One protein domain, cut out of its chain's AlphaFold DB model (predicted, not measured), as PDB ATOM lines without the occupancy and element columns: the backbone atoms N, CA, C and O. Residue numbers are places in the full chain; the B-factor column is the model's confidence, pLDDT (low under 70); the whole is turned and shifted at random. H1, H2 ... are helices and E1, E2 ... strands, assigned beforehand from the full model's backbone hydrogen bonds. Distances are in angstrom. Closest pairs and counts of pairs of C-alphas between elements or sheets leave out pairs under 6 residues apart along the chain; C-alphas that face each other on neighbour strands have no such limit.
ATOM      1  N   ARG A  73     517.983 245.959 513.034       85.44
ATOM      2  CA  ARG A  73     518.499 244.595 513.228       85.44
ATOM      3  C   ARG A  73     519.999 244.626 513.476       85.44
ATOM      4  O   ARG A  73     520.749 245.075 512.620       85.44
ATOM      5  N   LYS A  74     520.453 244.064 514.606       92.00
ATOM      6  CA  LYS A  74     521.893 243.945 514.908       92.00
ATOM      7  C   LYS A  74     522.653 243.217 513.796       92.00
ATOM      8  O   LYS A  74     523.756 243.624 513.457       92.00
ATOM      9  N   TYR A  75     522.049 242.175 513.233       92.69
ATOM     10  CA  TYR A  75     522.586 241.410 512.114       92.69
ATOM     11  C   TYR A  75     521.528 241.279 511.029       92.69
ATOM     12  O   TYR A  75     520.348 241.044 511.316       92.69
ATOM     13  N   TRP A  76     521.954 241.384 509.781       89.12
ATOM     14  CA  TRP A  76     521.106 241.178 508.620       89.12
ATOM     15  C   TRP A  76     521.932 240.602 507.480       89.12
ATOM     16  O   TRP A  76     523.147 240.751 507.420       89.12
ATOM     17  N   GLY A  77     521.274 239.905 506.567       87.69
ATOM     18  CA  GLY A  77     521.959 239.312 505.438       87.69
ATOM     19  C   GLY A  77     521.049 238.424 504.619       87.69
ATOM     20  O   GLY A  77     519.910 238.142 504.994       87.69
ATOM     21  N   ASN A  78     521.559 238.019 503.469       86.12
ATOM     22  CA  ASN A  78     520.951 237.034 502.598       86.12
ATOM     23  C   ASN A  78     522.038 236.343 501.778       86.12
ATOM     24  O   ASN A  78     523.092 236.910 501.495       86.12
ATOM     25  N   ALA A  79     521.748 235.112 501.387       90.88
ATOM     26  CA  ALA A  79     522.518 234.382 500.403       90.88
ATOM     27  C   ALA A  79     521.560 233.867 499.329       90.88
ATOM     28  O   ALA A  79     520.397 233.579 499.614       90.88
ATOM     29  N   GLY A  80     522.043 233.771 498.097       87.56
ATOM     30  CA  GLY A  80     521.251 233.343 496.957       87.56
ATOM     31  C   GLY A  80     522.068 232.502 495.991       87.56
ATOM     32  O   GLY A  80     523.228 232.804 495.716       87.56
ATOM     33  N   LEU A  81     521.423 231.470 495.458       93.12
ATOM     34  CA  LEU A  81     521.902 230.673 494.339       93.12
ATOM     35  C   LEU A  81     520.889 230.798 493.204       93.12
ATOM     36  O   LEU A  81     519.698 230.571 493.407       93.12
ATOM     37  N   GLN A  82     521.367 231.136 492.015       89.88
ATOM     38  CA  GLN A  82     520.577 231.149 490.794       89.88
ATOM     39  C   GLN A  82     521.240 230.227 489.773       89.88
ATOM     40  O   GLN A  82     522.432 230.346 489.496       89.88
ATOM     41  N   LEU A  83     520.441 229.314 489.224       95.44
ATOM     42  CA  LEU A  83     520.816 228.423 488.135       95.44
ATOM     43  C   LEU A  83     519.949 228.761 486.923       95.44
ATOM     44  O   LEU A  83     518.746 228.980 487.072       95.44
ATOM     45  N   GLY A  84     520.547 228.825 485.739       92.25
ATOM     46  CA  GLY A  84     519.859 229.240 484.520       92.25
ATOM     47  C   GLY A  84     520.281 228.445 483.291       92.25
ATOM     48  O   GLY A  84     521.160 227.582 483.329       92.25
ATOM     49  N   SER A  85     519.630 228.739 482.165       95.19
ATOM     50  CA  SER A  85     520.040 228.197 480.866       95.19
ATOM     51  C   SER A  85     521.485 228.580 480.532       95.19
ATOM     52  O   SER A  85     522.012 229.562 481.047       95.19
ATOM     53  N   PHE A  86     522.113 227.825 479.626       95.88
ATOM     54  CA  PHE A  86     523.507 228.056 479.203       95.88
ATOM     55  C   PHE A  86     524.507 227.923 480.357       95.88
ATOM     56  O   PHE A  86     525.437 228.718 480.474       95.88
ATOM     57  N   ASN A  87     524.266 226.919 481.213       96.69
ATOM     58  CA  ASN A  87     525.084 226.609 482.385       96.69
ATOM     59  C   ASN A  87     525.287 227.834 483.301       96.69
ATOM     60  O   ASN A  87     526.332 227.977 483.921       96.69
ATOM     61  N   GLU A  88     524.293 228.729 483.374       95.00
ATOM     62  CA  GLU A  88     524.381 229.916 484.219       95.00
ATOM     63  C   GLU A  88     524.350 229.520 485.694       95.00
ATOM     64  O   GLU A  88     523.443 228.814 486.144       95.00
ATOM     65  N   ARG A  89     525.338 230.006 486.443       96.75
ATOM     66  CA  ARG A  89     525.467 229.856 487.890       96.75
ATOM     67  C   ARG A  89     525.765 231.223 488.475       96.75
ATOM     68  O   ARG A  89     526.735 231.871 488.088       96.75
ATOM     69  N   LYS A  90     524.930 231.667 489.407       92.12
ATOM     70  CA  LYS A  90     525.092 232.949 490.088       92.12
ATOM     71  C   LYS A  90     524.971 232.768 491.592       92.12
ATOM     72  O   LYS A  90     523.963 232.266 492.085       92.12
ATOM     73  N   TYR A  91     525.999 233.213 492.300       93.00
ATOM     74  CA  TYR A  91     526.075 233.211 493.755       93.00
ATOM     75  C   TYR A  91     525.963 234.646 494.245       93.00
ATOM     76  O   TYR A  91     526.618 235.541 493.717       93.00
ATOM     77  N   LYS A  92     525.123 234.866 495.251       87.94
ATOM     78  CA  LYS A  92     524.945 236.159 495.906       87.94
ATOM     79  C   LYS A  92     525.147 235.957 497.399       87.94
ATOM     80  O   LYS A  92     524.540 235.061 497.981       87.94
ATOM     81  N   PHE A  93     525.950 236.803 498.015       91.00
ATOM     82  CA  PHE A  93     526.101 236.880 499.457       91.00
ATOM     83  C   PHE A  93     526.051 238.340 499.881       91.00
ATOM     84  O   PHE A  93     526.595 239.220 499.217       91.00
ATOM     85  N   ASN A  94     525.359 238.597 500.975       87.94
ATOM     86  CA  ASN A  94     525.206 239.921 501.530       87.94
ATOM     87  C   ASN A  94     525.033 239.810 503.028       87.94
ATOM     88  O   ASN A  94     524.198 239.037 503.500       87.94
ATOM     89  N   TYR A  95     525.791 240.597 503.766       92.31
ATOM     90  CA  TYR A  95     525.768 240.561 505.209       92.31
ATOM     91  C   TYR A  95     526.114 241.929 505.766       92.31
ATOM     92  O   TYR A  95     527.036 242.576 505.282       92.31
ATOM     93  N   GLY A  96     525.412 242.339 506.811       92.19
ATOM     94  CA  GLY A  96     525.734 243.545 507.542       92.19
ATOM     95  C   GLY A  96     525.421 243.426 509.022       92.19
ATOM     96  O   GLY A  96     524.639 242.586 509.479       92.19
ATOM     97  N   VAL A  97     526.103 244.272 509.782       94.88
ATOM     98  CA  VAL A  97     526.075 244.301 511.236       94.88
ATOM     99  C   VAL A  97     526.054 245.740 511.728       94.88
ATOM    100  O   VAL A  97     526.894 246.554 511.346       94.88
ATOM    101  N   ASN A  98     525.121 246.035 512.628       94.12
ATOM    102  CA  ASN A  98     525.130 247.260 513.419       94.12
ATOM    103  C   ASN A  98     525.958 246.973 514.677       94.12
ATOM    104  O   ASN A  98     525.496 246.314 515.612       94.12
ATOM    105  N   LEU A  99     527.226 247.385 514.651       93.25
ATOM    106  CA  LEU A  99     528.190 247.155 515.731       93.25
ATOM    107  C   LEU A  99     527.849 247.997 516.965       93.25
ATOM    108  O   LEU A  99     528.035 247.544 518.094       93.25
ATOM    109  N   THR A 100     527.322 249.199 516.739       93.38
ATOM    110  CA  THR A 100     526.739 250.083 517.757       93.38
ATOM    111  C   THR A 100     525.460 250.718 517.204       93.38
ATOM    112  O   THR A 100     525.108 250.496 516.048       93.38
ATOM    113  N   GLU A 101     524.778 251.547 517.997       90.50
ATOM    114  CA  GLU A 101     523.621 252.332 517.529       90.50
ATOM    115  C   GLU A 101     523.975 253.310 516.397       90.50
ATOM    116  O   GLU A 101     523.111 253.686 515.607       90.50
ATOM    117  N   ASN A 102     525.252 253.694 516.300       94.38
ATOM    118  CA  ASN A 102     525.725 254.690 515.346       94.38
ATOM    119  C   ASN A 102     526.698 254.131 514.310       94.38
ATOM    120  O   ASN A 102     527.087 254.878 513.427       94.38
ATOM    121  N   PHE A 103     527.132 252.874 514.392       94.94
ATOM    122  CA  PHE A 103     528.143 252.330 513.485       94.94
ATOM    123  C   PHE A 103     527.700 251.003 512.879       94.94
ATOM    124  O   PHE A 103     527.411 250.049 513.608       94.94
ATOM    125  N   SER A 104     527.709 250.933 511.549       94.19
ATOM    126  CA  SER A 104     527.386 249.731 510.786       94.19
ATOM    127  C   SER A 104     528.471 249.390 509.769       94.19
ATOM    128  O   SER A 104     529.111 250.275 509.198       94.19
ATOM    129  N   LEU A 105     528.636 248.092 509.530       95.19
ATOM    130  CA  LEU A 105     529.503 247.502 508.512       95.19
ATOM    131  C   LEU A 105     528.653 246.573 507.647       95.19
ATOM    132  O   LEU A 105     527.844 245.813 508.182       95.19
ATOM    133  N   ASP A 106     528.879 246.584 506.343       91.00
ATOM    134  CA  ASP A 106     528.267 245.653 505.406       91.00
ATOM    135  C   ASP A 106     529.265 245.158 504.358       91.00
ATOM    136  O   ASP A 106     530.288 245.785 504.077       91.00
ATOM    137  N   ALA A 107     528.985 243.972 503.832       93.31
ATOM    138  CA  ALA A 107     529.738 243.348 502.767       93.31
ATOM    139  C   ALA A 107     528.787 242.636 501.803       93.31
ATOM    140  O   ALA A 107     527.893 241.886 502.214       93.31
ATOM    141  N   LYS A 108     529.029 242.818 500.507       88.88
ATOM    142  CA  LYS A 108     528.307 242.155 499.423       88.88
ATOM    143  C   LYS A 108     529.296 241.467 498.493       88.88
ATOM    144  O   LYS A 108     530.333 242.020 498.144       88.88
ATOM    145  N   TYR A 109     528.927 240.272 498.056       92.62
ATOM    146  CA  TYR A 109     529.653 239.496 497.069       92.62
ATOM    147  C   TYR A 109     528.691 238.897 496.048       92.62
ATOM    148  O   TYR A 109     527.679 238.297 496.419       92.62
ATOM    149  N   ILE A 110     528.982 239.055 494.759       87.69
ATOM    150  CA  ILE A 110     528.204 238.440 493.682       87.69
ATOM    151  C   ILE A 110     529.167 237.849 492.661       87.69
ATOM    152  O   ILE A 110     530.008 238.553 492.115       87.69
ATOM    153  N   ASN A 111     529.002 236.566 492.360       94.12
ATOM    154  CA  ASN A 111     529.718 235.881 491.292       94.12
ATOM    155  C   ASN A 111     528.711 235.362 490.261       94.12
ATOM    156  O   ASN A 111     527.616 234.929 490.620       94.12
ATOM    157  N   THR A 112     529.035 235.449 488.976       91.56
ATOM    158  CA  THR A 112     528.224 234.906 487.881       91.56
ATOM    159  C   THR A 112     529.133 234.272 486.839       91.56
ATOM    160  O   THR A 112     530.058 234.923 486.367       91.56
ATOM    161  N   ASP A 113     528.826 233.039 486.451       96.06
ATOM    162  CA  ASP A 113     529.461 232.286 485.366       96.06
ATOM    163  C   ASP A 113     528.363 231.780 484.425       96.06
ATOM    164  O   ASP A 113     527.346 231.257 484.886       96.06
ATOM    165  N   LYS A 114     528.516 231.992 483.114       95.62
ATOM    166  CA  LYS A 114     527.594 231.465 482.096       95.62
ATOM    167  C   LYS A 114     528.252 231.327 480.733       95.62
ATOM    168  O   LYS A 114     529.030 232.187 480.326       95.62
ATOM    169  N   ASP A 115     527.845 230.316 479.973       95.00
ATOM    170  CA  ASP A 115     528.381 230.051 478.629       95.00
ATOM    171  C   ASP A 115     527.835 231.013 477.564       95.00
ATOM    172  O   ASP A 115     528.460 231.233 476.525       95.00
ATOM    173  N   GLY A 116     526.667 231.601 477.828       91.81
ATOM    174  CA  GLY A 116     525.957 232.447 476.877       91.81
ATOM    175  C   GLY A 116     525.160 231.657 475.832       91.81
ATOM    176  O   GLY A 116     525.308 230.451 475.645       91.81
ATOM    177  N   TYR A 117     524.243 232.353 475.159       93.69
ATOM    178  CA  TYR A 117     523.323 231.734 474.199       93.69
ATOM    179  C   TYR A 117     524.041 231.166 472.963       93.69
ATOM    180  O   TYR A 117     523.733 230.059 472.502       93.69
ATOM    181  N   ARG A 118     524.985 231.946 472.419       94.19
ATOM    182  CA  ARG A 118     525.755 231.609 471.216       94.19
ATOM    183  C   ARG A 118     527.058 230.920 471.593       94.19
ATOM    184  O   ARG A 118     527.606 231.153 472.671       94.19
ATOM    185  N   ASN A 119     527.579 230.115 470.679       93.19
ATOM    186  CA  ASN A 119     528.866 229.455 470.851       93.19
ATOM    187  C   ASN A 119     529.962 230.498 471.123       93.19
ATOM    188  O   ASN A 119     529.951 231.586 470.545       93.19
ATOM    189  N   TYR A 120     530.899 230.179 472.015       93.12
ATOM    190  CA  TYR A 120     532.023 231.057 472.361       93.12
ATOM    191  C   TYR A 120     531.597 232.443 472.892       93.12
ATOM    192  O   TYR A 120     532.238 233.437 472.573       93.12
ATOM    193  N   THR A 121     530.513 232.530 473.678       93.88
ATOM    194  CA  THR A 121     530.046 233.794 474.298       93.88
ATOM    195  C   THR A 121     530.044 233.759 475.825       93.88
ATOM    196  O   THR A 121     529.172 234.357 476.463       93.88
ATOM    197  N   LYS A 122     531.044 233.078 476.408       95.12
ATOM    198  CA  LYS A 122     531.184 232.944 477.860       95.12
ATOM    199  C   LYS A 122     531.228 234.319 478.524       95.12
ATOM    200  O   LYS A 122     531.828 235.259 477.994       95.12
ATOM    201  N   LYS A 123     530.569 234.442 479.674       92.75
ATOM    202  CA  LYS A 123     530.582 235.627 480.529       92.75
ATOM    203  C   LYS A 123     530.813 235.216 481.972       92.75
ATOM    204  O   LYS A 123     530.085 234.388 482.510       92.75
ATOM    205  N   GLU A 124     531.787 235.863 482.583       94.81
ATOM    206  CA  GLU A 124     532.149 235.724 483.984       94.81
ATOM    207  C   GLU A 124     532.150 237.119 484.605       94.81
ATOM    208  O   GLU A 124     532.650 238.075 484.004       94.81
ATOM    209  N   SER A 125     531.578 237.263 485.794       90.94
ATOM    210  CA  SER A 125     531.632 238.517 486.541       90.94
ATOM    211  C   SER A 125     531.726 238.277 488.035       90.94
ATOM    212  O   SER A 125     531.023 237.423 488.574       90.94
ATOM    213  N   GLU A 126     532.518 239.104 488.696       92.31
ATOM    214  CA  GLU A 126     532.701 239.120 490.134       92.31
ATOM    215  C   GLU A 126     532.534 240.548 490.653       92.31
ATOM    216  O   GLU A 126     533.054 241.506 490.083       92.31
ATOM    217  N   PHE A 127     531.773 240.680 491.729       89.12
ATOM    218  CA  PHE A 127     531.478 241.931 492.407       89.12
ATOM    219  C   PHE A 127     531.744 241.753 493.890       89.12
ATOM    220  O   PHE A 127     531.220 240.822 494.502       89.12
ATOM    221  N   GLY A 128     532.503 242.676 494.465       91.00
ATOM    222  CA  GLY A 128     532.695 242.807 495.899       91.00
ATOM    223  C   GLY A 128     532.421 244.239 496.334       91.00
ATOM    224  O   GLY A 128     532.864 245.178 495.680       91.00
ATOM    225  N   GLU A 129     531.727 244.411 497.448       89.94
ATOM    226  CA  GLU A 129     531.525 245.700 498.107       89.94
ATOM    227  C   GLU A 129     531.743 245.534 499.607       89.94
ATOM    228  O   GLU A 129     531.313 244.539 500.193       89.94
ATOM    229  N   ILE A 130     532.425 246.503 500.210       95.12
ATOM    230  CA  ILE A 130     532.529 246.665 501.659       95.12
ATOM    231  C   ILE A 130     532.111 248.095 501.979       95.12
ATOM    232  O   ILE A 130     532.714 249.046 501.472       95.12
ATOM    233  N   GLY A 131     531.095 248.230 502.822       92.81
ATOM    234  CA  GLY A 131     530.533 249.497 503.264       92.81
ATOM    235  C   GLY A 131     530.701 249.695 504.765       92.81
ATOM    236  O   GLY A 131     530.512 248.777 505.556       92.81
ATOM    237  N   VAL A 132     531.040 250.912 505.180       95.81
ATOM    238  CA  VAL A 132     530.939 251.356 506.574       95.81
ATOM    239  C   VAL A 132     530.104 252.621 506.635       95.81
ATOM    240  O   VAL A 132     530.208 253.492 505.770       95.81
ATOM    241  N   LYS A 133     529.284 252.749 507.674       94.56
ATOM    242  CA  LYS A 133     528.462 253.939 507.894       94.56
ATOM    243  C   LYS A 133     528.475 254.324 509.363       94.56
ATOM    244  O   LYS A 133     528.331 253.479 510.243       94.56
ATOM    245  N   TYR A 134     528.636 255.616 509.609       95.44
ATOM    246  CA  TYR A 134     528.540 256.230 510.920       95.44
ATOM    247  C   TYR A 134     527.372 257.220 510.950       95.44
ATOM    248  O   TYR A 134     527.361 258.203 510.207       95.44
ATOM    249  N   LYS A 135     526.379 256.965 511.800       94.25
ATOM    250  CA  LYS A 135     525.223 257.829 512.033       94.25
ATOM    251  C   LYS A 135     525.628 258.984 512.944       94.25
ATOM    252  O   LYS A 135     526.170 258.796 514.029       94.25
ATOM    253  N   LEU A 136     525.357 260.194 512.480       93.50
ATOM    254  CA  LEU A 136     525.454 261.426 513.252       93.50
ATOM    255  C   LEU A 136     524.064 261.762 513.802       93.50
ATOM    256  O   LEU A 136     523.058 261.264 513.302       93.50
ATOM    257  N   LYS A 137     523.993 262.672 514.778       92.56
ATOM    258  CA  LYS A 137     522.715 263.164 515.321       92.56
ATOM    259  C   LYS A 137     521.741 263.612 514.219       92.56
ATOM    260  O   LYS A 137     520.575 263.249 514.250       92.56
ATOM    261  N   ASP A 138     522.261 264.345 513.237       92.44
ATOM    262  CA  ASP A 138     521.484 264.959 512.158       92.44
ATOM    263  C   ASP A 138     522.013 264.543 510.780       92.44
ATOM    264  O   ASP A 138     522.011 265.336 509.845       92.44
ATOM    265  N   GLY A 139     522.557 263.332 510.635       91.50
ATOM    266  CA  GLY A 139     523.216 262.962 509.386       91.50
ATOM    267  C   GLY A 139     523.941 261.628 509.412       91.50
ATOM    268  O   GLY A 139     523.721 260.796 510.287       91.50
ATOM    269  N   ASN A 140     524.831 261.426 508.449       93.25
ATOM    270  CA  ASN A 140     525.710 260.266 508.402       93.25
ATOM    271  C   ASN A 140     526.988 260.552 507.608       93.25
ATOM    272  O   ASN A 140     527.041 261.466 506.784       93.25
ATOM    273  N   VAL A 141     528.004 259.737 507.873       95.62
ATOM    274  CA  VAL A 141     529.201 259.603 507.043       95.62
ATOM    275  C   VAL A 141     529.286 258.155 506.594       95.62
ATOM    276  O   VAL A 141     529.140 257.252 507.416       95.62
ATOM    277  N   GLY A 142     529.498 257.927 505.307       94.06
ATOM    278  CA  GLY A 142     529.617 256.597 504.720       94.06
ATOM    279  C   GLY A 142     530.912 256.459 503.940       94.06
ATOM    280  O   GLY A 142     531.375 257.418 503.330       94.06
ATOM    281  N   PHE A 143     531.493 255.268 503.943       95.38
ATOM    282  CA  PHE A 143     532.555 254.909 503.017       95.38
ATOM    283  C   PHE A 143     532.251 253.555 502.386       95.38
ATOM    284  O   PHE A 143     531.852 252.627 503.087       95.38
ATOM    285  N   LYS A 144     532.478 253.437 501.077       91.25
ATOM    286  CA  LYS A 144     532.339 252.185 500.333       91.25
ATOM    287  C   LYS A 144     533.555 251.938 499.458       91.25
ATOM    288  O   LYS A 144     533.985 252.820 498.712       91.25
ATOM    289  N   TYR A 145     534.060 250.713 499.507       94.12
ATOM    290  CA  TYR A 145     534.970 250.174 498.505       94.12
ATOM    291  C   TYR A 145     534.219 249.152 497.658       94.12
ATOM    292  O   TYR A 145     533.585 248.253 498.205       94.12
ATOM    293  N   ILE A 146     534.299 249.287 496.336       89.00
ATOM    294  CA  ILE A 146     533.648 248.384 495.386       89.00
ATOM    295  C   ILE A 146     534.678 247.903 494.371       89.00
ATOM    296  O   ILE A 146     535.319 248.722 493.712       89.00
ATOM    297  N   ARG A 147     534.775 246.587 494.182       92.19
ATOM    298  CA  ARG A 147     535.553 245.951 493.117       92.19
ATOM    299  C   ARG A 147     534.634 245.195 492.174       92.19
ATOM    300  O   ARG A 147     533.795 244.411 492.605       92.19
ATOM    301  N   ASN A 148     534.829 245.407 490.881       88.94
ATOM    302  CA  ASN A 148     534.118 244.719 489.814       88.94
ATOM    303  C   ASN A 148     535.141 244.119 488.859       88.94
ATOM    304  O   ASN A 148     536.012 244.838 488.379       88.94
ATOM    305  N   GLU A 149     535.004 242.843 488.536       92.12
ATOM    306  CA  GLU A 149     535.779 242.182 487.493       92.12
ATOM    307  C   GLU A 149     534.820 241.496 486.523       92.12
ATOM    308  O   GLU A 149     533.865 240.841 486.937       92.12
ATOM    309  N   ARG A 150     535.044 241.649 485.218       91.19
ATOM    310  CA  ARG A 150     534.269 240.960 484.184       91.19
ATOM    311  C   ARG A 150     535.180 240.389 483.122       91.19
ATOM    312  O   ARG A 150     536.048 241.094 482.617       91.19
ATOM    313  N   LYS A 151     534.922 239.152 482.720       93.94
ATOM    314  CA  LYS A 151     535.515 238.520 481.540       93.94
ATOM    315  C   LYS A 151     534.398 238.124 480.596       93.94
ATOM    316  O   LYS A 151     533.365 237.607 481.014       93.94
ATOM    317  N   SER A 152     534.561 238.422 479.317       92.94
ATOM    318  CA  SER A 152     533.550 238.060 478.331       92.94
ATOM    319  C   SER A 152     534.140 237.817 476.959       92.94
ATOM    320  O   SER A 152     535.055 238.520 476.529       92.94
ATOM    321  N   ASN A 153     533.560 236.855 476.251       93.56
ATOM    322  CA  ASN A 153     533.797 236.663 474.832       93.56
ATOM    323  C   ASN A 153     532.746 237.408 473.998       93.56
ATOM    324  O   ASN A 153     531.582 237.555 474.387       93.56
ATOM    325  N   GLY A 154     533.175 237.903 472.838       83.94
ATOM    326  CA  GLY A 154     532.303 238.589 471.885       83.94
ATOM    327  C   GLY A 154     531.540 237.638 470.960       83.94
ATOM    328  O   GLY A 154     531.708 236.422 470.988       83.94
ATOM    329  N   SER A 155     530.742 238.209 470.060       86.44
ATOM    330  CA  SER A 155     530.180 237.465 468.926       86.44
ATOM    331  C   SER A 155     530.126 238.326 467.675       86.44
ATOM    332  O   SER A 155     529.945 239.541 467.773       86.44
ATOM    333  N   ALA A 156     530.264 237.696 466.508       84.69
ATOM    334  CA  ALA A 156     530.056 238.357 465.221       84.69
ATOM    335  C   ALA A 156     528.565 238.447 464.882       84.69
ATOM    336  O   ALA A 156     527.762 237.635 465.344       84.69
ATOM    337  N   TYR A 157     528.187 239.386 464.019       86.38
ATOM    338  CA  TYR A 157     526.853 239.384 463.415       86.38
ATOM    339  C   TYR A 157     526.636 238.114 462.571       86.38
ATOM    340  O   TYR A 157     527.588 237.540 462.045       86.38
ATOM    341  N   LEU A 158     525.379 237.680 462.450       88.75
ATOM    342  CA  LEU A 158     524.967 236.628 461.518       88.75
ATOM    343  C   LEU A 158     524.159 237.254 460.392       88.75
ATOM    344  O   LEU A 158     523.326 238.131 460.633       88.75
ATOM    345  N   THR A 159     524.383 236.786 459.169       93.25
ATOM    346  CA  THR A 159     523.439 237.033 458.075       93.25
ATOM    347  C   THR A 159     522.120 236.308 458.349       93.25
ATOM    348  O   THR A 159     522.053 235.400 459.180       93.25
ATOM    349  N   LYS A 160     521.054 236.686 457.634       93.56
ATOM    350  CA  LYS A 160     519.745 236.032 457.773       93.56
ATOM    351  C   LYS A 160     519.825 234.525 457.499       93.56
ATOM    352  O   LYS A 160     519.308 233.751 458.292       93.56
ATOM    353  N   VAL A 161     520.543 234.134 456.445       95.69
ATOM    354  CA  VAL A 161     520.754 232.725 456.075       95.69
ATOM    355  C   VAL A 161     521.452 231.964 457.206       95.69
ATOM    356  O   VAL A 161     520.917 230.977 457.693       95.69
ATOM    357  N   GLN A 162     522.574 232.482 457.714       93.31
ATOM    358  CA  GLN A 162     523.296 231.861 458.833       93.31
ATOM    359  C   GLN A 162     522.438 231.750 460.104       93.31
ATOM    360  O   GLN A 162     522.498 230.755 460.820       93.31
ATOM    361  N   TYR A 163     521.631 232.769 460.410       92.25
ATOM    362  CA  TYR A 163     520.731 232.723 461.562       92.25
ATOM    363  C   TYR A 163     519.674 231.617 461.430       92.25
ATOM    364  O   TYR A 163     519.385 230.935 462.413       92.25
ATOM    365  N   ASP A 164     519.095 231.465 460.237       96.31
ATOM    366  CA  ASP A 164     518.054 230.470 459.974       96.31
ATOM    367  C   ASP A 164     518.622 229.038 459.964       96.31
ATOM    368  O   ASP A 164     517.933 228.116 460.395       96.31
ATOM    369  N   GLU A 165     519.883 228.860 459.554       96.19
ATOM    370  CA  GLU A 165     520.610 227.584 459.636       96.19
ATOM    371  C   GLU A 165     520.979 227.207 461.080       96.19
ATOM    372  O   GLU A 165     520.631 226.130 461.562       96.19
ATOM    373  N   ASP A 166     521.685 228.098 461.784       95.62
ATOM    374  CA  ASP A 166     522.022 227.939 463.197       95.62
ATOM    375  C   ASP A 166     522.186 229.303 463.873       95.62
ATOM    376  O   ASP A 166     523.244 229.936 463.854       95.62
ATOM    377  N   ARG A 167     521.135 229.731 464.571       93.69
ATOM    378  CA  ARG A 167     521.111 230.958 465.382       93.69
ATOM    379  C   ARG A 167     522.110 230.981 466.547       93.69
ATOM    380  O   ARG A 167     522.345 232.053 467.112       93.69
ATOM    381  N   ARG A 168     522.671 229.834 466.953       94.19
ATOM    382  CA  ARG A 168     523.675 229.737 468.029       94.19
ATOM    383  C   ARG A 168     525.104 229.776 467.502       94.19
ATOM    384  O   ARG A 168     526.013 229.974 468.312       94.19
ATOM    385  N   GLN A 169     525.314 229.657 466.193       94.12
ATOM    386  CA  GLN A 169     526.654 229.655 465.621       94.12
ATOM    387  C   GLN A 169     527.407 230.953 465.935       94.12
ATOM    388  O   GLN A 169     526.824 232.035 466.072       94.12
ATOM    389  N   ASN A 170     528.725 230.855 466.038       92.69
ATOM    390  CA  ASN A 170     529.633 231.986 466.166       92.69
ATOM    391  C   ASN A 170     530.976 231.579 465.565       92.69
ATOM    392  O   ASN A 170     531.319 230.396 465.588       92.69
ATOM    393  N   ASN A 171     531.731 232.544 465.044       88.31
ATOM    394  CA  ASN A 171     533.057 232.247 464.511       88.31
ATOM    395  C   ASN A 171     533.953 231.703 465.657       88.31
ATOM    396  O   ASN A 171     534.049 232.371 466.693       88.31
ATOM    397  N   PRO A 172     534.596 230.526 465.501       88.25
ATOM    398  CA  PRO A 172     535.528 229.959 466.479       88.25
ATOM    399  C   PRO A 172     536.636 230.898 466.964       88.25
ATOM    400  O   PRO A 172     537.036 230.783 468.122       88.25
ATOM    401  N   ASP A 173     537.058 231.877 466.158       86.50
ATOM    402  CA  ASP A 173     538.042 232.894 466.559       86.50
ATOM    403  C   ASP A 173     537.612 233.644 467.832       86.50
ATOM    404  O   ASP A 173     538.442 234.092 468.624       86.50
ATOM    405  N   TYR A 174     536.299 233.764 468.081       87.31
ATOM    406  CA  TYR A 174     535.774 234.438 469.271       87.31
ATOM    407  C   TYR A 174     536.049 233.698 470.579       87.31
ATOM    408  O   TYR A 174     535.938 234.307 471.644       87.31
ATOM    409  N   LYS A 175     536.482 232.433 470.515       86.62
ATOM    410  CA  LYS A 175     536.994 231.703 471.679       86.62
ATOM    411  C   LYS A 175     538.221 232.391 472.284       86.62
ATOM    412  O   LYS A 175     538.395 232.366 473.498       86.62
ATOM    413  N   GLU A 176     539.038 233.026 471.448       86.50
ATOM    414  CA  GLU A 176     540.265 233.721 471.852       86.50
ATOM    415  C   GLU A 176     540.070 235.240 471.990       86.50
ATOM    416  O   GLU A 176     540.929 235.933 472.541       86.50
ATOM    417  N   LYS A 177     538.930 235.773 471.520       90.50
ATOM    418  CA  LYS A 177     538.570 237.191 471.658       90.50
ATOM    419  C   LYS A 177     537.937 237.460 473.013       90.50
ATOM    420  O   LYS A 177     536.715 237.372 473.157       90.50
ATOM    421  N   THR A 178     538.769 237.837 473.976       92.44
ATOM    422  CA  THR A 178     538.365 238.030 475.373       92.44
ATOM    423  C   THR A 178     538.494 239.492 475.781       92.44
ATOM    424  O   THR A 178     539.559 240.094 475.652       92.44
ATOM    425  N   ALA A 179     537.408 240.061 476.299       92.19
ATOM    426  CA  ALA A 179     537.397 241.337 477.000       92.19
ATOM    427  C   ALA A 179     537.492 241.093 478.508       92.19
ATOM    428  O   ALA A 179     536.715 240.302 479.043       92.19
ATOM    429  N   HIS A 180     538.402 241.787 479.184       94.56
ATOM    430  CA  HIS A 180     538.562 241.767 480.634       94.56
ATOM    431  C   HIS A 180     538.501 243.198 481.172       94.56
ATOM    432  O   HIS A 180     539.237 244.070 480.718       94.56
ATOM    433  N   ASP A 181     537.570 243.446 482.086       90.88
ATOM    434  CA  ASP A 181     537.256 244.760 482.646       90.88
ATOM    435  C   ASP A 181     537.320 244.690 484.170       90.88
ATOM    436  O   ASP A 181     536.531 243.971 484.781       90.88
ATOM    437  N   THR A 182     538.237 245.439 484.767       91.69
ATOM    438  CA  THR A 182     538.410 245.552 486.215       91.69
ATOM    439  C   THR A 182     538.149 246.989 486.632       91.69
ATOM    440  O   THR A 182     538.672 247.921 486.025       91.69
ATOM    441  N   GLN A 183     537.351 247.187 487.676       89.25
ATOM    442  CA  GLN A 183     537.035 248.502 488.212       89.25
ATOM    443  C   GLN A 183     537.041 248.494 489.735       89.25
ATOM    444  O   GLN A 183     536.284 247.752 490.357       89.25
ATOM    445  N   ASP A 184     537.816 249.405 490.306       90.94
ATOM    446  CA  ASP A 184     537.852 249.716 491.726       90.94
ATOM    447  C   ASP A 184     537.215 251.099 491.946       90.94
ATOM    448  O   ASP A 184     537.537 252.063 491.244       90.94
ATOM    449  N   LYS A 185     536.288 251.208 492.900       89.00
ATOM    450  CA  LYS A 185     535.665 252.468 493.321       89.00
ATOM    451  C   LYS A 185     535.832 252.672 494.820       89.00
ATOM    452  O   LYS A 185     535.669 251.740 495.601       89.00
ATOM    453  N   TYR A 186     536.073 253.919 495.196       92.06
ATOM    454  CA  TYR A 186     536.164 254.402 496.564       92.06
ATOM    455  C   TYR A 186     535.193 255.564 496.688       92.06
ATOM    456  O   TYR A 186     535.358 256.581 496.014       92.06
ATOM    457  N   ILE A 187     534.164 255.398 497.508       86.00
ATOM    458  CA  ILE A 187     533.078 256.362 497.644       86.00
ATOM    459  C   ILE A 187     533.068 256.846 499.088       86.00
ATOM    460  O   ILE A 187     532.994 256.035 500.005       86.00
ATOM    461  N   LEU A 188     533.160 258.158 499.282       92.00
ATOM    462  CA  LEU A 188     532.973 258.830 500.562       92.00
ATOM    463  C   LEU A 188     531.685 259.647 500.497       92.00
ATOM    464  O   LEU A 188     531.517 260.482 499.610       92.00
ATOM    465  N   GLU A 189     530.799 259.427 501.455       90.19
ATOM    466  CA  GLU A 189     529.487 260.055 501.551       90.19
ATOM    467  C   GLU A 189     529.404 260.872 502.836       90.19
ATOM    468  O   GLU A 189     529.795 260.413 503.910       90.19
ATOM    469  N   PHE A 190     528.852 262.075 502.740       92.31
ATOM    470  CA  PHE A 190     528.541 262.924 503.877       92.31
ATOM    471  C   PHE A 190     527.148 263.514 503.698       92.31
ATOM    472  O   PHE A 190     526.886 264.215 502.724       92.31
ATOM    473  N   ASN A 191     526.268 263.271 504.662       90.31
ATOM    474  CA  ASN A 191     524.916 263.813 504.687       90.31
ATOM    475  C   ASN A 191     524.679 264.516 506.020       90.31
ATOM    476  O   ASN A 191     524.990 263.956 507.074       90.31
ATOM    477  N   LYS A 192     524.103 265.720 505.994       92.50
ATOM    478  CA  LYS A 192     523.766 266.484 507.196       92.50
ATOM    479  C   LYS A 192     522.533 267.359 507.002       92.50
ATOM    480  O   LYS A 192     522.494 268.214 506.124       92.50
ATOM    481  N   ASN A 193     521.567 267.212 507.892       91.94
ATOM    482  CA  ASN A 193     520.467 268.146 508.063       91.94
ATOM    483  C   ASN A 193     520.977 269.344 508.873       91.94
ATOM    484  O   ASN A 193     521.452 269.200 509.999       91.94
ATOM    485  N   LEU A 194     520.933 270.530 508.271       90.62
ATOM    486  CA  LEU A 194     521.326 271.792 508.899       90.62
ATOM    487  C   LEU A 194     520.141 272.449 509.623       90.62
ATOM    488  O   LEU A 194     520.335 273.187 510.585       90.62
ATOM    489  N   SER A 195     518.914 272.182 509.169       90.75
ATOM    490  CA  SER A 195     517.661 272.543 509.841       90.75
ATOM    491  C   SER A 195     516.518 271.636 509.367       90.75
ATOM    492  O   SER A 195     516.716 270.801 508.488       90.75
ATOM    493  N   ASN A 196     515.298 271.847 509.871       86.19
ATOM    494  CA  ASN A 196     514.100 271.116 509.425       86.19
ATOM    495  C   ASN A 196     513.743 271.346 507.944       86.19
ATOM    496  O   ASN A 196     512.890 270.643 507.412       86.19
ATOM    497  N   LYS A 197     514.341 272.357 507.308       88.81
ATOM    498  CA  LYS A 197     514.118 272.694 505.897       88.81
ATOM    499  C   LYS A 197     515.382 272.566 505.052       88.81
ATOM    500  O   LYS A 197     515.285 272.461 503.846       88.81
ATOM    501  N   LEU A 198     516.561 272.553 505.673       87.38
ATOM    502  CA  LEU A 198     517.835 272.606 504.964       87.38
ATOM    503  C   LEU A 198     518.638 271.328 505.188       87.38
ATOM    504  O   LEU A 198     519.016 271.038 506.325       87.38
ATOM    505  N   SER A 199     518.973 270.624 504.111       86.12
ATOM    506  CA  SER A 199     519.903 269.494 504.130       86.12
ATOM    507  C   SER A 199     521.063 269.702 503.160       86.12
ATOM    508  O   SER A 199     520.945 270.389 502.145       86.12
ATOM    509  N   PHE A 200     522.203 269.119 503.510       87.44
ATOM    510  CA  PHE A 200     523.439 269.128 502.745       87.44
ATOM    511  C   PHE A 200     523.908 267.693 502.520       87.44
ATOM    512  O   PHE A 200     524.009 266.914 503.471       87.44
ATOM    513  N   SER A 201     524.258 267.382 501.278       84.56
ATOM    514  CA  SER A 201     524.823 266.099 500.874       84.56
ATOM    515  C   SER A 201     526.053 266.326 500.007       84.56
ATOM    516  O   SER A 201     526.032 267.146 499.087       84.56
ATOM    517  N   ALA A 202     527.118 265.583 500.285       84.19
ATOM    518  CA  ALA A 202     528.329 265.546 499.483       84.19
ATOM    519  C   ALA A 202     528.772 264.095 499.270       84.19
ATOM    520  O   ALA A 202     528.856 263.319 500.221       84.19
ATOM    521  N   VAL A 203     529.081 263.741 498.026       83.19
ATOM    522  CA  VAL A 203     529.603 262.422 497.653       83.19
ATOM    523  C   VAL A 203     530.862 262.611 496.827       83.19
ATOM    524  O   VAL A 203     530.839 263.292 495.803       83.19
ATOM    525  N   THR A 204     531.958 262.001 497.266       84.81
ATOM    526  CA  THR A 204     533.217 261.946 496.519       84.81
ATOM    527  C   THR A 204     533.462 260.519 496.058       84.81
ATOM    528  O   THR A 204     533.503 259.609 496.879       84.81
ATOM    529  N   GLU A 205     533.655 260.320 494.759       85.56
ATOM    530  CA  GLU A 205     534.015 259.031 494.169       85.56
ATOM    531  C   GLU A 205     535.398 259.133 493.523       85.56
ATOM    532  O   GLU A 205     535.588 259.911 492.590       85.56
ATOM    533  N   TYR A 206     536.344 258.306 493.966       87.38
ATOM    534  CA  TYR A 206     537.542 257.985 493.194       87.38
ATOM    535  C   TYR A 206     537.363 256.614 492.547       87.38
ATOM    536  O   TYR A 206     537.000 255.643 493.209       87.38
ATOM    537  N   ARG A 207     537.624 256.525 491.247       86.50
ATOM    538  CA  ARG A 207     537.460 255.301 490.471       86.50
ATOM    539  C   ARG A 207     538.661 255.055 489.585       86.50
ATOM    540  O   ARG A 207     539.117 255.944 488.868       86.50
ATOM    541  N   GLU A 208     539.085 253.806 489.574       90.75
ATOM    542  CA  GLU A 208     540.120 253.288 488.705       90.75
ATOM    543  C   GLU A 208     539.564 252.124 487.889       90.75
ATOM    544  O   GLU A 208     538.857 251.265 488.411       90.75
ATOM    545  N   ARG A 209     539.833 252.123 486.585       89.00
ATOM    546  CA  ARG A 209     539.361 251.083 485.675       89.00
ATOM    547  C   ARG A 209     540.469 250.663 484.735       89.00
ATOM    548  O   ARG A 209     541.090 251.514 484.100       89.00
ATOM    549  N   GLU A 210     540.635 249.362 484.587       91.19
ATOM    550  CA  GLU A 210     541.502 248.739 483.602       91.19
ATOM    551  C   GLU A 210     540.658 247.873 482.677       91.19
ATOM    552  O   GLU A 210     539.889 247.026 483.119       91.19
ATOM    553  N   TYR A 211     540.792 248.096 481.377       90.31
ATOM    554  CA  TYR A 211     540.130 247.298 480.358       90.31
ATOM    555  C   TYR A 211     541.178 246.759 479.401       90.31
ATOM    556  O   TYR A 211     541.963 247.522 478.833       90.31
ATOM    557  N   THR A 212     541.171 245.448 479.210       91.62
ATOM    558  CA  THR A 212     541.973 244.767 478.204       91.62
ATOM    559  C   THR A 212     541.071 244.020 477.244       91.62
ATOM    560  O   THR A 212     540.030 243.472 477.605       91.62
ATOM    561  N   TYR A 213     541.470 244.011 475.984       90.50
ATOM    562  CA  TYR A 213     540.836 243.218 474.958       90.50
ATOM    563  C   TYR A 213     541.915 242.463 474.205       90.50
ATOM    564  O   TYR A 213     542.788 243.079 473.592       90.50
ATOM    565  N   SER A 214     541.870 241.139 474.299       88.25
ATOM    566  CA  SER A 214     542.811 240.236 473.650       88.25
ATOM    567  C   SER A 214     542.197 239.658 472.385       88.25
ATOM    568  O   SER A 214     541.011 239.328 472.371       88.25
ATOM    569  N   GLN A 215     543.009 239.519 471.340       85.12
ATOM    570  CA  GLN A 215     542.661 238.840 470.094       85.12
ATOM    571  C   GLN A 215     543.801 237.897 469.662       85.12
ATOM    572  O   GLN A 215     544.938 238.080 470.114       85.12
ATOM    573  N   PRO A 216     543.524 236.899 468.801       78.94
ATOM    574  CA  PRO A 216     544.558 236.069 468.190       78.94
ATOM    575  C   PRO A 216     545.662 236.910 467.539       78.94
ATOM    576  O   PRO A 216     545.386 237.916 466.894       78.94
ATOM    577  N   LYS A 217     546.926 236.473 467.618       66.00
ATOM    578  CA  LYS A 217     548.052 237.174 466.954       66.00
ATOM    579  C   LYS A 217     547.935 237.214 465.423       66.00
ATOM    580  O   LYS A 217     548.646 237.978 464.780       66.00
ATOM    581  N   THR A 218     547.088 236.363 464.853       69.25
ATOM    582  CA  THR A 218     546.786 236.280 463.420       69.25
ATOM    583  C   THR A 218     545.770 237.326 462.961       69.25
ATOM    584  O   THR A 218     545.633 237.538 461.756       69.25
ATOM    585  N   ASP A 219     545.059 237.982 463.886       67.75
ATOM    586  CA  ASP A 219     544.115 239.040 463.546       67.75
ATOM    587  C   ASP A 219     544.847 240.305 463.079       67.75
ATOM    588  O   ASP A 219     545.908 240.678 463.582       67.75
ATOM    589  N   LYS A 220     544.239 241.020 462.124       63.50
ATOM    590  CA  LYS A 220     544.765 242.307 461.630       63.50
ATOM    591  C   LYS A 220     544.768 243.407 462.698       63.50
ATOM    592  O   LYS A 220     545.442 244.418 462.515       63.50
ATOM    593  N   TYR A 221     543.994 243.240 463.769       66.12
ATOM    594  CA  TYR A 221     543.858 244.210 464.848       66.12
ATOM    595  C   TYR A 221     544.621 243.739 466.083       66.12
ATOM    596  O   TYR A 221     544.507 242.590 466.504       66.12
ATOM    597  N   SER A 222     545.396 244.639 466.682       70.94
ATOM    598  CA  SER A 222     546.141 244.343 467.902       70.94
ATOM    599  C   SER A 222     545.237 244.355 469.133       70.94
ATOM    600  O   SER A 222     544.267 245.115 469.206       70.94
ATOM    601  N   SER A 223     545.607 243.556 470.134       79.56
ATOM    602  CA  SER A 223     545.064 243.666 471.487       79.56
ATOM    603  C   SER A 223     545.166 245.107 471.999       79.56
ATOM    604  O   SER A 223     546.125 245.820 471.700       79.56
ATOM    605  N   TYR A 224     544.186 245.530 472.792       84.31
ATOM    606  CA  TYR A 224     544.115 246.885 473.336       84.31
ATOM    607  C   TYR A 224     544.069 246.859 474.861       84.31
ATOM    608  O   TYR A 224     543.402 246.015 475.455       84.31
ATOM    609  N   HIS A 225     544.755 247.813 475.484       89.38
ATOM    610  CA  HIS A 225     544.737 248.048 476.922       89.38
ATOM    611  C   HIS A 225     544.443 249.525 477.184       89.38
ATOM    612  O   HIS A 225     545.039 250.407 476.566       89.38
ATOM    613  N   SER A 226     543.544 249.790 478.124       84.25
ATOM    614  CA  SER A 226     543.255 251.135 478.612       84.25
ATOM    615  C   SER A 226     543.150 251.153 480.120       84.25
ATOM    616  O   SER A 226     542.531 250.261 480.703       84.25
ATOM    617  N   ARG A 227     543.660 252.225 480.721       85.88
ATOM    618  CA  ARG A 227     543.512 252.529 482.139       85.88
ATOM    619  C   ARG A 227     542.965 253.939 482.298       85.88
ATOM    620  O   ARG A 227     543.463 254.868 481.669       85.88
ATOM    621  N   ILE A 228     541.928 254.088 483.114       81.56
ATOM    622  CA  ILE A 228     541.242 255.362 483.348       81.56
ATOM    623  C   ILE A 228     541.129 255.582 484.854       81.56
ATOM    624  O   ILE A 228     540.752 254.669 485.589       81.56
ATOM    625  N   LYS A 229     541.434 256.803 485.300       85.00
ATOM    626  CA  LYS A 229     541.258 257.262 486.682       85.00
ATOM    627  C   LYS A 229     540.358 258.486 486.689       85.00
ATOM    628  O   LYS A 229     540.557 259.388 485.878       85.00
ATOM    629  N   ILE A 230     539.367 258.505 487.571       77.88
ATOM    630  CA  ILE A 230     538.374 259.579 487.655       77.88
ATOM    631  C   ILE A 230     538.159 259.926 489.127       77.88
ATOM    632  O   ILE A 230     538.007 259.030 489.952       77.88
ATOM    633  N   LEU A 231     538.128 261.221 489.436       78.94
ATOM    634  CA  LEU A 231     537.637 261.758 490.702       78.94
ATOM    635  C   LEU A 231     536.370 262.564 490.412       78.94
ATOM    636  O   LEU A 231     536.375 263.415 489.523       78.94
ATOM    637  N   ILE A 232     535.295 262.289 491.144       74.12
ATOM    638  CA  ILE A 232     534.002 262.947 490.976       74.12
ATOM    639  C   ILE A 232     533.529 263.467 492.326       74.12
ATOM    640  O   ILE A 232     533.624 262.764 493.327       74.12
ATOM    641  N   LEU A 233     533.000 264.689 492.337       75.44
ATOM    642  CA  LEU A 233     532.384 265.313 493.499       75.44
ATOM    643  C   LEU A 233     530.962 265.741 493.140       75.44
ATOM    644  O   LEU A 233     530.762 266.525 492.212       75.44
ATOM    645  N   TYR A 234     529.991 265.238 493.893       71.69
ATOM    646  CA  TYR A 234     528.593 265.643 493.824       71.69
ATOM    647  C   TYR A 234     528.240 266.386 495.109       71.69
ATOM    648  O   TYR A 234     528.512 265.885 496.198       71.69
ATOM    649  N   ILE A 235     527.647 267.575 494.988       75.88
ATOM    650  CA  ILE A 235     527.172 268.371 496.124       75.88
ATOM    651  C   ILE A 235     525.732 268.771 495.848       75.88
ATOM    652  O   ILE A 235     525.420 269.272 494.768       75.88
ATOM    653  N   GLN A 236     524.872 268.568 496.840       72.44
ATOM    654  CA  GLN A 236     523.467 268.923 496.759       72.44
ATOM    655  C   GLN A 236     523.007 269.570 498.060       72.44
ATOM    656  O   GLN A 236     523.355 269.138 499.159       72.44
ATOM    657  N   THR A 237     522.195 270.610 497.915       75.19
ATOM    658  CA  THR A 237     521.504 271.289 499.009       75.19
ATOM    659  C   THR A 237     520.013 271.298 498.717       75.19
ATOM    660  O   THR A 237     519.619 271.688 497.619       75.19
ATOM    661  N   HIS A 238     519.195 270.898 499.686       72.25
ATOM    662  CA  HIS A 238     517.735 270.976 499.592       72.25
ATOM    663  C   HIS A 238     517.214 271.952 500.643       72.25
ATOM    664  O   HIS A 238     517.703 271.912 501.771       72.25
ATOM    665  N   SER A 239     516.266 272.812 500.266       63.66
ATOM    666  CA  SER A 239     515.682 273.898 501.072       63.66
ATOM    667  C   SER A 239     514.167 273.783 501.202       63.66
ATOM    668  O   SER A 239     513.572 273.343 500.192       63.66
TER     669      SER A 239
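Overview. This is residues 73 to 239 of the 239 residues of the protein "Colicin I receptor" of Fusobacterium varium (UniProt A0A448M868). The domain is one broad, twisted wall of eight long strands, E1 to E8, side by side in chain order, with both faces bare. Beyond one end of the strands, the stretch from E5 to E6 makes a small extension with two short helices, H1 and H2. The printed part has 167 residues; along the chain come E1 to E5, H1, H2, then E6 to E8, and the sheet's order is E1 - E2 - E3 - E4 - E5 - E6 - E7 - E8, all antiparallel. The class is mostly strand, and the whole is loose, with a radius of gyration of the C-alphas of 22.0 A and spans of 67 by 34 by 28 A, only just elongated.

Along the chain. E1, residues 75 to 84, begins at C-alpha 75 at (522.586, 241.410, 512.114) and is 30.3 A long. E2, residues 88 to 98, is 34.0 A long; E3, residues 103 to 114, 37.7 A; E4, residues 123 to 136, 42.0 A; and E5, residues 139 to 153, 44.7 A. H1 is residues 160 to 165, with C-alpha 160 at (519.745, 236.032, 457.773), and H2 is residues 172 to 175. E6, residues 178 to 193, is 47.9 A long and E7, residues 199 to 214, 48.1 A. E8, residues 224 to 238, is 44.3 A long and ends at C-alpha 238 at (517.735, 270.976, 499.592).

Arrangement. E1 to E5 form a meander, each strand the antiparallel neighbour of the one before, and E6 to E8 form another. E1 and E8 are the edge strands. In the hairpin of E1 and E2, N 78 and O 94 are 2.8 A apart, within hydrogen-bond range. Also within that range are N 93 and O 109 of E2 and E3, 2.8 A; N 108 and O 129 of E3 and E4, 2.9 A; and N 130 and O 145 of E4 and E5, 2.9 A. E5 and E6 are antiparallel at 170 degrees, with N 146 and O 185 2.9 A apart. N 186 and O 206 of E6 and E7 are 2.8 A apart, as are N 207 and O 230 of E7 and E8. H1 and H2 are not on the sheet and are apart from each other; the closest C-alphas of E5 and H2, those of Asn 153 and Tyr 174, are 6.3 A apart. In H1 every O i to N i+4 pair is within hydrogen-bond range; H2 is too short for such a pair.

Size, cuts and confidence. The two C-alphas farthest apart, those of Glu 165 and Ser 195, are 67.5 A apart. The printed part has no cut and no long link. From edge to edge the strands' lines turn by 44 degrees. Mean pLDDT of the printed part is 89.1; residues 217 to 221 and residue 239 are under 70.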